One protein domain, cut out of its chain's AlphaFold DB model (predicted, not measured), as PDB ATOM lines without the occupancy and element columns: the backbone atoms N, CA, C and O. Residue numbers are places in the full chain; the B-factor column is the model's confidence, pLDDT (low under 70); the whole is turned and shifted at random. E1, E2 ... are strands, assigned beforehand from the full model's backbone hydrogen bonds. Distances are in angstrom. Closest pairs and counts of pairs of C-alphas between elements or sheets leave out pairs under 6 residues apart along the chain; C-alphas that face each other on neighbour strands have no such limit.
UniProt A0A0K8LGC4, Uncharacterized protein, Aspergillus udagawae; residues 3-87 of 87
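What this domain is: This is residues 3 to 87 of the 87 residues of an uncharacterized protein of Aspergillus udagawae (UniProt A0A0K8LGC4). What is the overall shape? One twisted sheet of five strands curls like part of a barrel, left open between E1 and E5, and two long loops, residues 22 to 39 and 62 to 78, extend at one end of it. Residues 66 to 75 stick out. What makes it up? The printed part has 85 residues, no named helix and strands E1 E2 E3 E4 E5, in that order along the chain and across the sheet: a meander, each strand the antiparallel neighbour of the one before. The class is all strand, with 40 residues, under half, in named elements; the whole is loose, with a radius of gyration of the C-alphas of 15.4 A and spans of 42 by 31 by 23 A.

How they stand to each other: How do the inner strands pair? E2, residues 12 to 21, and E3, residues 40 to 49, form an antiparallel hairpin at 155 degrees; C-alphas 13 and 48 face each other at 4.2 A, and N 14 and O 47, 2.8 A apart, are within hydrogen-bond range. E3 and E4, residues 53 to 61, form a hairpin at 140 degrees, with C-alphas 42 and 55 facing each other at 4.8 A and N 43 and O 54 at 2.8 A. What stands at the edges? E1, residues 3 to 5, forms a hairpin with E2 at 128 degrees; C-alphas 3 and 14 face each other at 4.6 A, and N 4 and O 13 are 2.9 A apart. E5, residues 79 to 86, forms one with E4 at 165 degrees; C-alphas 59 and 81 face each other at 4.2 A, and N 60 and O 80 are 2.8 A apart. E1 and E5 are apart.

Where its parts are: Where do the strands begin and end? C-alpha 3 opens E1 at (-40.666, -38.407, 22.992), and C-alpha 86 ends E5 at (-51.100, -27.710, 21.170). How long are they? From first to last C-alpha E2 measures 24.2 A, E3 23.3 A, E4 23.2 A, E5 22.7 A and E1 6.4 A. E2 bends by 63 degrees at residue 16, E3 by 77 at residue 46 and E4 by 59 at residue 58.

The domain as a whole: How far does it reach? The two C-alphas farthest apart, those of Gly 50 and Gly 70, are 44.3 A apart; the printed part has no cut. Which links are long, and where is confidence low? Those from E2 to E3 and from E4 to E5 are long, and residues 25 to 35 have pLDDT under 70.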
ATOM      1  N   ASP A   3     -39.595 -37.702  22.288       95.44
ATOM      2  CA  ASP A   3     -40.666 -38.407  22.992       95.44
ATOM      3  C   ASP A   3     -41.129 -37.541  24.169       95.44
ATOM      4  O   ASP A   3     -40.350 -37.261  25.082       95.44
ATOM      5  N   LEU A   4     -42.364 -37.046  24.095       95.44
ATOM      6  CA  LEU A   4     -42.934 -36.090  25.038       95.44
ATOM      7  C   LEU A   4     -44.201 -36.688  25.658       95.44
ATOM      8  O   LEU A   4     -45.318 -36.469  25.182       95.44
ATOM      9  N   ARG A   5     -44.008 -37.468  26.725       94.62
ATOM     10  CA  ARG A   5     -45.080 -37.955  27.603       94.62
ATOM     11  C   ARG A   5     -45.207 -37.045  28.815       94.62
ATOM     12  O   ARG A   5     -44.214 -36.760  29.481       94.62
ATOM     13  N   ILE A   6     -46.431 -36.624  29.115       87.12
ATOM     14  CA  ILE A   6     -46.728 -35.769  30.264       87.12
ATOM     15  C   ILE A   6     -47.237 -36.665  31.393       87.12
ATOM     16  O   ILE A   6     -48.253 -37.345  31.251       87.12
ATOM     17  N   GLY A   7     -46.512 -36.699  32.513       89.56
ATOM     18  CA  GLY A   7     -46.882 -37.523  33.663       89.56
ATOM     19  C   GLY A   7     -48.301 -37.211  34.147       89.56
ATOM     20  O   GLY A   7     -48.648 -36.051  34.333       89.56
ATOM     21  N   GLY A   8     -49.124 -38.246  34.334       90.12
ATOM     22  CA  GLY A   8     -50.509 -38.098  34.800       90.12
ATOM     23  C   GLY A   8     -51.535 -37.713  33.725       90.12
ATOM     24  O   GLY A   8     -52.717 -37.622  34.045       90.12
ATOM     25  N   HIS A   9     -51.129 -37.545  32.462       88.81
ATOM     26  CA  HIS A   9     -52.029 -37.253  31.343       88.81
ATOM     27  C   HIS A   9     -51.994 -38.369  30.290       88.81
ATOM     28  O   HIS A   9     -50.981 -39.037  30.095       88.81
ATOM     29  N   LYS A  10     -53.123 -38.579  29.601       94.00
ATOM     30  CA  LYS A  10     -53.221 -39.546  28.490       94.00
ATOM     31  C   LYS A  10     -52.604 -39.020  27.193       94.00
ATOM     32  O   LYS A  10     -52.310 -39.809  26.299       94.00
ATOM     33  N   ASP A  11     -52.472 -37.702  27.086       95.94
ATOM     34  CA  ASP A  11     -51.970 -37.045  25.890       95.94
ATOM     35  C   ASP A  11     -50.443 -37.150  25.850       95.94
ATOM     36  O   ASP A  11     -49.748 -36.981  26.856       95.94
ATOM     37  N   TRP A  12     -49.921 -37.474  24.674       96.56
ATOM     38  CA  TRP A  12     -48.495 -37.657  24.438       96.56
ATOM     39  C   TRP A  12     -48.176 -37.447  22.965       96.56
ATOM     40  O   TRP A  12     -49.042 -37.598  22.102       96.56
ATOM     41  N   VAL A  13     -46.917 -37.147  22.658       97.69
ATOM     42  CA  VAL A  13     -46.470 -37.041  21.269       97.69
ATOM     43  C   VAL A  13     -45.039 -37.526  21.093       97.69
ATOM     44  O   VAL A  13     -44.132 -37.150  21.832       97.69
ATOM     45  N   GLN A  14     -44.828 -38.337  20.063       97.88
ATOM     46  CA  GLN A  14     -43.553 -38.417  19.374       97.88
ATOM     47  C   GLN A  14     -43.523 -37.341  18.294       97.88
ATOM     48  O   GLN A  14     -44.311 -37.353  17.346       97.88
ATOM     49  N   ALA A  15     -42.611 -36.391  18.452       97.44
ATOM     50  CA  ALA A  15     -42.498 -35.242  17.577       97.44
ATOM     51  C   ALA A  15     -41.205 -35.282  16.757       97.44
ATOM     52  O   ALA A  15     -40.133 -35.700  17.215       97.44
ATOM     53  N   LYS A  16     -41.288 -34.790  15.525       97.62
ATOM     54  CA  LYS A  16     -40.134 -34.547  14.657       97.62
ATOM     55  C   LYS A  16     -39.780 -33.066  14.670       97.62
ATOM     56  O   LYS A  16     -40.655 -32.210  14.790       97.62
ATOM     57  N   LYS A  17     -38.492 -32.753  14.513       97.50
ATOM     58  CA  LYS A  17     -38.051 -31.368  14.320       97.50
ATOM     59  C   LYS A  17     -38.723 -30.814  13.061       97.50
ATOM     60  O   LYS A  17     -38.537 -31.371  11.985       97.50
ATOM     61  N   GLY A  18     -39.505 -29.750  13.215       97.00
ATOM     62  CA  GLY A  18     -40.112 -29.013  12.110       97.00
ATOM     63  C   GLY A  18     -39.204 -27.871  11.676       97.00
ATOM     64  O   GLY A  18     -38.626 -27.908  10.594       97.00
ATOM     65  N   SER A  19     -39.019 -26.884  12.551       97.31
ATOM     66  CA  SER A  19     -38.114 -25.757  12.312       97.31
ATOM     67  C   SER A  19     -37.300 -25.409  13.555       97.31
ATOM     68  O   SER A  19     -37.535 -25.918  14.655       97.31
ATOM     69  N   SER A  20     -36.276 -24.584  13.357       96.50
ATOM     70  CA  SER A  20     -35.395 -24.120  14.417       96.50
ATOM     71  C   SER A  20     -34.895 -22.730  14.091       96.50
ATOM     72  O   SER A  20     -34.570 -22.446  12.940       96.50
ATOM     73  N   VAL A  21     -34.831 -21.893  15.116       94.12
ATOM     74  CA  VAL A  21     -34.248 -20.557  15.043       94.12
ATOM     75  C   VAL A  21     -33.296 -20.382  16.222       94.12
ATOM     76  O   VAL A  21     -33.544 -20.971  17.281       94.12
ATOM     77  N   PRO A  22     -32.202 -19.617  16.067       91.69
ATOM     78  CA  PRO A  22     -31.367 -19.246  17.200       91.69
ATOM     79  C   PRO A  22     -32.229 -18.668  18.322       91.69
ATOM     80  O   PRO A  22     -33.142 -17.881  18.061       91.69
ATOM     81  N   ALA A  23     -31.960 -19.078  19.561       88.19
ATOM     82  CA  ALA A  23     -32.582 -18.431  20.702       88.19
ATOM     83  C   ALA A  23     -32.160 -16.952  20.709       88.19
ATOM     84  O   ALA A  23     -30.991 -16.661  20.429       88.19
ATOM     85  N   PRO A  24     -33.072 -16.012  21.010       84.81
ATOM     86  CA  PRO A  24     -32.700 -14.617  21.174       84.81
ATOM     87  C   PRO A  24     -31.554 -14.497  22.176       84.81
ATOM     88  O   PRO A  24     -31.555 -15.174  23.208       84.81
ATOM     89  N   SER A  25     -30.587 -13.629  21.882       68.62
ATOM     90  CA  SER A  25     -29.544 -13.263  22.832       68.62
ATOM     91  C   SER A  25     -30.204 -12.537  24.001       68.62
ATOM     92  O   SER A  25     -30.401 -11.320  23.969       68.62
ATOM     93  N   GLN A  26     -30.619 -13.281  25.021       59.38
ATOM     94  CA  GLN A  26     -31.007 -12.678  26.280       59.38
ATOM     95  C   GLN A  26     -29.719 -12.184  26.928       59.38
ATOM     96  O   GLN A  26     -28.936 -12.983  27.432       59.38
ATOM     97  N   LEU A  27     -29.514 -10.863  26.902       49.66
ATOM     98  CA  LEU A  27     -28.584 -10.158  27.783       49.66
ATOM     99  C   LEU A  27     -29.098 -10.311  29.221       49.66
ATOM    100  O   LEU A  27     -29.653  -9.386  29.809       49.66
ATOM    101  N   SER A  28     -29.010 -11.514  29.777       49.41
ATOM    102  CA  SER A  28     -29.107 -11.664  31.222       49.41
ATOM    103  C   SER A  28     -27.793 -11.140  31.802       49.41
ATOM    104  O   SER A  28     -26.742 -11.305  31.192       49.41
ATOM    105  N   ALA A  29     -27.800 -10.514  32.979       48.88
ATOM    106  CA  ALA A  29     -26.566 -10.013  33.606       48.88
ATOM    107  C   ALA A  29     -25.495 -11.109  33.847       48.88
ATOM    108  O   ALA A  29     -24.377 -10.808  34.255       48.88
ATOM    109  N   HIS A  30     -25.847 -12.375  33.597       49.19
ATOM    110  CA  HIS A  30     -25.015 -13.559  33.746       49.19
ATOM    111  C   HIS A  30     -24.534 -14.169  32.427       49.19
ATOM    112  O   HIS A  30     -23.669 -15.037  32.489       49.19
ATOM    113  N   SER A  31     -25.046 -13.742  31.266       50.69
ATOM    114  CA  SER A  31     -24.577 -14.276  29.984       50.69
ATOM    115  C   SER A  31     -23.167 -13.761  29.722       50.69
ATOM    116  O   SER A  31     -22.975 -12.580  29.416       50.69
ATOM    117  N   LYS A  32     -22.175 -14.636  29.891       49.16
ATOM    118  CA  LYS A  32     -20.803 -14.370  29.454       49.16
ATOM    119  C   LYS A  32     -20.762 -14.456  27.931       49.16
ATOM    120  O   LYS A  32     -21.560 -15.169  27.325       49.16
ATOM    121  N   ASP A  33     -19.830 -13.742  27.308       46.19
ATOM    122  CA  ASP A  33     -19.587 -13.880  25.871       46.19
ATOM    123  C   ASP A  33     -19.404 -15.365  25.512       46.19
ATOM    124  O   ASP A  33     -18.490 -16.026  26.005       46.19
ATOM    125  N   GLY A  34     -20.312 -15.897  24.687       52.03
ATOM    126  CA  GLY A  34     -20.340 -17.309  24.287       52.03
ATOM    127  C   GLY A  34     -21.398 -18.187  24.970       52.03
ATOM    128  O   GLY A  34     -21.522 -19.351  24.583       52.03
ATOM    129  N   ASP A  35     -22.195 -17.664  25.913       57.72
ATOM    130  CA  ASP A  35     -23.392 -18.347  26.432       57.72
ATOM    131  C   ASP A  35     -24.485 -18.378  25.357       57.72
ATOM    132  O   ASP A  35     -25.373 -17.526  25.269       57.72
ATOM    133  N   HIS A  36     -24.394 -19.370  24.478       72.88
ATOM    134  CA  HIS A  36     -25.412 -19.622  23.475       72.88
ATOM    135  C   HIS A  36     -26.451 -20.578  24.050       72.88
ATOM    136  O   HIS A  36     -26.179 -21.755  24.262       72.88
ATOM    137  N   ASN A  37     -27.660 -20.077  24.277       86.94
ATOM    138  CA  ASN A  37     -28.798 -20.926  24.606       86.94
ATOM    139  C   ASN A  37     -29.110 -21.855  23.428       86.94
ATOM    140  O   ASN A  37     -29.007 -21.449  22.263       86.94
ATOM    141  N   VAL A  38     -29.532 -23.090  23.713       91.75
ATOM    142  CA  VAL A  38     -29.945 -24.002  22.637       91.75
ATOM    143  C   VAL A  38     -31.060 -23.380  21.784       91.75
ATOM    144  O   VAL A  38     -31.925 -22.689  22.315       91.75
ATOM    145  N   PRO A  39     -31.104 -23.642  20.465       93.50
ATOM    146  CA  PRO A  39     -32.098 -23.040  19.583       93.50
ATOM    147  C   PRO A  39     -33.538 -23.292  20.028       93.50
ATOM    148  O   PRO A  39     -33.876 -24.380  20.516       93.50
ATOM    149  N   TRP A  40     -34.416 -22.331  19.760       95.19
ATOM    150  CA  TRP A  40     -35.851 -22.567  19.850       95.19
ATOM    151  C   TRP A  40     -36.271 -23.556  18.767       95.19
ATOM    152  O   TRP A  40     -35.703 -23.580  17.666       95.19
ATOM    153  N   LEU A  41     -37.247 -24.400  19.092       97.62
ATOM    154  CA  LEU A  41     -37.714 -25.460  18.205       97.62
ATOM    155  C   LEU A  41     -39.222 -25.387  18.030       97.62
ATOM    156  O   LEU A  41     -39.965 -25.272  19.000       97.62
ATOM    157  N   LYS A  42     -39.650 -25.570  16.785       98.06
ATOM    158  CA  LYS A  42     -41.002 -26.004  16.458       98.06
ATOM    159  C   LYS A  42     -40.946 -27.487  16.129       98.06
ATOM    160  O   LYS A  42     -40.204 -27.898  15.230       98.06
ATOM    161  N   LEU A  43     -41.715 -28.289  16.847       98.31
ATOM    162  CA  LEU A  43     -41.792 -29.733  16.682       98.31
ATOM    163  C   LEU A  43     -43.178 -30.105  16.152       98.31
ATOM    164  O   LEU A  43     -44.195 -29.662  16.681       98.31
ATOM    165  N   GLY A  44     -43.204 -30.906  15.091       97.12
ATOM    166  CA  GLY A  44     -44.437 -31.370  14.463       97.12
ATOM    167  C   GLY A  44     -44.781 -32.800  14.863       97.12
ATOM    168  O   GLY A  44     -43.884 -33.602  15.133       97.12
ATOM    169  N   PHE A  45     -46.073 -33.125  14.841       97.81
ATOM    170  CA  PHE A  45     -46.592 -34.475  15.047       97.81
ATOM    171  C   PHE A  45     -45.906 -35.514  14.147       97.81
ATOM    172  O   PHE A  45     -45.776 -35.321  12.931       97.81
ATOM    173  N   ALA A  46     -45.497 -36.631  14.745       97.50
ATOM    174  CA  ALA A  46     -45.198 -37.866  14.029       97.50
ATOM    175  C   ALA A  46     -46.145 -38.986  14.485       97.50
ATOM    176  O   ALA A  46     -46.773 -39.624  13.646       97.50
ATOM    177  N   GLU A  47     -46.298 -39.164  15.795       97.75
ATOM    178  CA  GLU A  47     -47.199 -40.144  16.404       97.75
ATOM    179  C   GLU A  47     -47.646 -39.637  17.781       97.75
ATOM    180  O   GLU A  47     -46.951 -38.823  18.383       97.75
ATOM    181  N   GLY A  48     -48.799 -40.069  18.291       95.81
ATOM    182  CA  GLY A  48     -49.269 -39.658  19.613       95.81
ATOM    183  C   GLY A  48     -50.778 -39.498  19.733       95.81
ATOM    184  O   GLY A  48     -51.536 -39.796  18.807       95.81
ATOM    185  N   LEU A  49     -51.197 -38.980  20.883       97.06
ATOM    186  CA  LEU A  49     -52.584 -38.703  21.244       97.06
ATOM    187  C   LEU A  49     -52.716 -37.268  21.771       97.06
ATOM    188  O   LEU A  49     -51.937 -36.849  22.620       97.06
ATOM    189  N   GLY A  50     -53.710 -36.527  21.275       96.25
ATOM    190  CA  GLY A  50     -54.120 -35.222  21.822       96.25
ATOM    191  C   GLY A  50     -53.191 -34.035  21.544       96.25
ATOM    192  O   GLY A  50     -53.629 -32.904  21.669       96.25
ATOM    193  N   ILE A  51     -51.942 -34.257  21.125       97.25
ATOM    194  CA  ILE A  51     -50.970 -33.194  20.830       97.25
ATOM    195  C   ILE A  51     -50.558 -33.279  19.357       97.25
ATOM    196  O   ILE A  51     -50.264 -34.357  18.838       97.25
ATOM    197  N   ARG A  52     -50.519 -32.137  18.670       97.25
ATOM    198  CA  ARG A  52     -50.176 -31.999  17.245       97.25
ATOM    199  C   ARG A  52     -48.958 -31.125  16.989       97.25
ATOM    200  O   ARG A  52     -48.256 -31.325  15.995       97.25
ATOM    201  N   GLU A  53     -48.689 -30.181  17.876       97.00
ATOM    202  CA  GLU A  53     -47.611 -29.221  17.713       97.00
ATOM    203  C   GLU A  53     -47.008 -28.861  19.069       97.00
ATOM    204  O   GLU A  53     -47.726 -28.684  20.052       97.00
ATOM    205  N   VAL A  54     -45.678 -28.770  19.125       98.06
ATOM    206  CA  VAL A  54     -44.954 -28.378  20.339       98.06
ATOM    207  C   VAL A  54     -43.949 -27.284  20.014       98.06
ATOM    208  O   VAL A  54     -43.171 -27.411  19.065       98.06
ATOM    209  N   TYR A  55     -43.923 -26.238  20.831       98.19
ATOM    210  CA  TYR A  55     -42.901 -25.198  20.776       98.19
ATOM    211  C   TYR A  55     -42.008 -25.282  22.001       98.19
ATOM    212  O   TYR A  55     -42.497 -25.362  23.123       98.19
ATOM    213  N   ARG A  56     -40.697 -25.235  21.773       97.50
ATOM    214  CA  ARG A  56     -39.672 -25.110  22.807       97.50
ATOM    215  C   ARG A  56     -39.040 -23.734  22.695       97.50
ATOM    216  O   ARG A  56     -38.360 -23.461  21.702       97.50
ATOM    217  N   VAL A  57     -39.270 -22.897  23.692       95.12
ATOM    218  CA  VAL A  57     -38.911 -21.473  23.706       95.12
ATOM    219  C   VAL A  57     -38.315 -21.094  25.062       95.12
ATOM    220  O   VAL A  57     -38.187 -21.949  25.937       95.12
ATOM    221  N   HIS A  58     -37.892 -19.836  25.220       92.38
ATOM    222  CA  HIS A  58     -37.300 -19.325  26.467       92.38
ATOM    223  C   HIS A  58     -36.194 -20.230  27.040       92.38
ATOM    224  O   HIS A  58     -36.108 -20.495  28.235       92.38
ATOM    225  N   THR A  59     -35.358 -20.750  26.145       91.81
ATOM    226  CA  THR A  59     -34.242 -21.639  26.467       91.81
ATOM    227  C   THR A  59     -33.120 -20.883  27.180       91.81
ATOM    228  O   THR A  59     -32.713 -19.824  26.702       91.81
ATOM    229  N   SER A  60     -32.567 -21.474  28.238       90.06
ATOM    230  CA  SER A  60     -31.366 -21.029  28.949       90.06
ATOM    231  C   SER A  60     -30.377 -22.192  29.064       90.06
ATOM    232  O   SER A  60     -30.761 -23.280  29.504       90.06
ATOM    233  N   GLY A  61     -29.128 -21.992  28.642       88.50
ATOM    234  CA  GLY A  61     -28.090 -23.025  28.659       88.50
ATOM    235  C   GLY A  61     -28.356 -24.194  27.700       88.50
ATOM    236  O   GLY A  61     -28.942 -24.029  26.623       88.50
ATOM    237  N   GLY A  62     -27.901 -25.388  28.086       88.88
ATOM    238  CA  GLY A  62     -28.057 -26.651  27.352       88.88
ATOM    239  C   GLY A  62     -27.107 -26.866  26.173       88.88
ATOM    240  O   GLY A  62     -27.151 -27.923  25.542       88.88
ATOM    241  N   GLN A  63     -26.262 -25.889  25.849       87.88
ATOM    242  CA  GLN A  63     -25.298 -26.026  24.766       87.88
ATOM    243  C   GLN A  63     -24.104 -26.866  25.234       87.88
ATOM    244  O   GLN A  63     -23.531 -26.576  26.286       87.88
ATOM    245  N   PRO A  64     -23.701 -27.906  24.481       86.94
ATOM    246  CA  PRO A  64     -22.542 -28.697  24.854       86.94
ATOM    247  C   PRO A  64     -21.267 -27.845  24.781       86.94
ATOM    248  O   PRO A  64     -21.182 -26.930  23.952       86.94
ATOM    249  N   PRO A  65     -20.242 -28.161  25.590       85.19
ATOM    250  CA  PRO A  65     -18.941 -27.534  25.431       85.19
ATOM    251  C   PRO A  65     -18.394 -27.818  24.029       85.19
ATOM    252  O   PRO A  65     -18.646 -28.871  23.438       85.19
ATOM    253  N   THR A  66     -17.589 -26.897  23.501       86.31
ATOM    254  CA  THR A  66     -16.955 -27.042  22.178       86.31
ATOM    255  C   THR A  66     -16.005 -28.241  22.098       86.31
ATOM    256  O   THR A  66     -15.671 -28.697  21.006       86.31
ATOM    257  N   SER A  67     -15.569 -28.765  23.248       87.38
ATOM    258  CA  SER A  67     -14.742 -29.960  23.363       87.38
ATOM    259  C   SER A  67     -15.016 -30.710  24.666       87.38
ATOM    260  O   SER A  67     -15.281 -30.104  25.702       87.38
ATOM    261  N   CYS A  68     -14.845 -32.033  24.634       88.62
ATOM    262  CA  CYS A  68     -14.852 -32.887  25.823       88.62
ATOM    263  C   CYS A  68     -13.519 -32.855  26.601       88.62
ATOM    264  O   CYS A  68     -13.395 -33.495  27.644       88.62
ATOM    265  N   LYS A  69     -12.488 -32.152  26.108       92.19
ATOM    266  CA  LYS A  69     -11.170 -32.107  26.757       92.19
ATOM    267  C   LYS A  69     -11.271 -31.459  28.143       92.19
ATOM    268  O   LYS A  69     -11.736 -30.333  28.269       92.19
ATOM    269  N   GLY A  70     -10.782 -32.160  29.165       88.25
ATOM    270  CA  GLY A  70     -10.805 -31.683  30.553       88.25
ATOM    271  C   GLY A  70     -12.152 -31.859  31.262       88.25
ATOM    272  O   GLY A  70     -12.264 -31.474  32.422       88.25
ATOM    273  N   GLN A  71     -13.147 -32.452  30.598       87.88
ATOM    274  CA  GLN A  71     -14.407 -32.842  31.225       87.88
ATOM    275  C   GLN A  71     -14.292 -34.234  31.856       87.88
ATOM    276  O   GLN A  71     -13.431 -35.036  31.487       87.88
ATOM    277  N   LYS A  72     -15.175 -34.521  32.815       91.88
ATOM    278  CA  LYS A  72     -15.359 -35.880  33.344       91.88
ATOM    279  C   LYS A  72     -15.916 -36.796  32.246       91.88
ATOM    280  O   LYS A  72     -16.529 -36.313  31.299       91.88
ATOM    281  N   GLU A  73     -15.749 -38.110  32.409       90.44
ATOM    282  CA  GLU A  73     -16.319 -39.120  31.496       90.44
ATOM    283  C   GLU A  73     -17.836 -38.938  31.317       90.44
ATOM    284  O   GLU A  73     -18.356 -39.028  30.208       90.44
ATOM    285  N   SER A  74     -18.520 -38.578  32.405       91.62
ATOM    286  CA  SER A  74     -19.903 -38.115  32.411       91.62
ATOM    287  C   SER A  74     -20.003 -36.780  33.143       91.62
ATOM    288  O   SER A  74     -19.506 -36.638  34.266       91.62
ATOM    289  N   PHE A  75     -20.675 -35.814  32.532       90.94
ATOM    290  CA  PHE A  75     -21.001 -34.533  33.145       90.94
ATOM    291  C   PHE A  75     -22.368 -34.062  32.652       90.94
ATOM    292  O   PHE A  75     -22.870 -34.531  31.630       90.94
ATOM    293  N   GLU A  76     -22.958 -33.134  33.394       90.62
ATOM    294  CA  GLU A  76     -24.261 -32.557  33.090       90.62
ATOM    295  C   GLU A  76     -24.085 -31.122  32.595       90.62
ATOM    296  O   GLU A  76     -23.170 -30.410  33.013       90.62
ATOM    297  N   VAL A  77     -24.962 -30.707  31.684       88.19
ATOM    298  CA  VAL A  77     -25.057 -29.323  31.215       88.19
ATOM    299  C   VAL A  77     -26.390 -28.788  31.693       88.19
ATOM    300  O   VAL A  77     -27.440 -29.327  31.336       88.19
ATOM    301  N   GLU A  78     -26.346 -27.733  32.500       90.06
ATOM    302  CA  GLU A  78     -27.557 -27.094  32.997       90.06
ATOM    303  C   GLU A  78     -28.382 -26.532  31.839       90.06
ATOM    304  O   GLU A  78     -27.862 -25.937  30.888       90.06
ATOM    305  N   TYR A  79     -29.688 -26.762  31.912       90.62
ATOM    306  CA  TYR A  79     -30.618 -26.433  30.850       90.62
ATOM    307  C   TYR A  79     -32.005 -26.152  31.420       90.62
ATOM    308  O   TYR A  79     -32.545 -26.944  32.193       90.62
ATOM    309  N   ALA A  80     -32.605 -25.053  30.974       91.50
ATOM    310  CA  ALA A  80     -34.004 -24.731  31.215       91.50
ATOM    311  C   ALA A  80     -34.680 -24.315  29.905       91.50
ATOM    312  O   ALA A  80     -34.048 -23.716  29.035       91.50
ATOM    313  N   ALA A  81     -35.965 -24.628  29.757       94.31
ATOM    314  CA  ALA A  81     -36.789 -24.150  28.653       94.31
ATOM    315  C   ALA A  81     -38.271 -24.229  28.998       94.31
ATOM    316  O   ALA A  81     -38.687 -25.032  29.834       94.31
ATOM    317  N   GLU A  82     -39.062 -23.449  28.276       95.75
ATOM    318  CA  GLU A  82     -40.513 -23.519  28.301       95.75
ATOM    319  C   GLU A  82     -41.026 -24.339  27.111       95.75
ATOM    320  O   GLU A  82     -40.529 -24.216  25.985       95.75
ATOM    321  N   TYR A  83     -42.031 -25.176  27.367       96.38
ATOM    322  CA  TYR A  83     -42.682 -25.994  26.351       96.38
ATOM    323  C   TYR A  83     -44.170 -25.674  26.271       96.38
ATOM    324  O   TYR A  83     -44.888 -25.766  27.265       96.38
ATOM    325  N   TRP A  84     -44.629 -25.375  25.062       97.12
ATOM    326  CA  TRP A  84     -46.033 -25.140  24.748       97.12
ATOM    327  C   TRP A  84     -46.556 -26.288  23.897       97.12
ATOM    328  O   TRP A  84     -45.999 -26.565  22.834       97.12
ATOM    329  N   PHE A  85     -47.619 -26.941  24.358       96.44
ATOM    330  CA  PHE A  85     -48.234 -28.092  23.703       96.44
ATOM    331  C   PHE A  85     -49.607 -27.698  23.152       96.44
ATOM    332  O   PHE A  85     -50.440 -27.171  23.885       96.44
ATOM    333  N   TYR A  86     -49.843 -27.977  21.873       95.88
ATOM    334  CA  TYR A  86     -51.100 -27.710  21.170       95.88
ATOM    335  C   TYR A  86     -51.590 -28.987  20.492       95.88
ATOM    336  O   TYR A  86     -50.768 -29.723  19.937       95.88
ATOM    337  N   GLY A  87     -52.900 -29.241  20.454       89.00
ATOM    338  CA  GLY A  87     -53.471 -30.348  19.683       89.00
ATOM    339  C   GLY A  87     -54.971 -30.519  19.806       89.00
ATOM    340  O   GLY A  87     -55.585 -29.801  20.624       89.00
TER     341      GLY A  87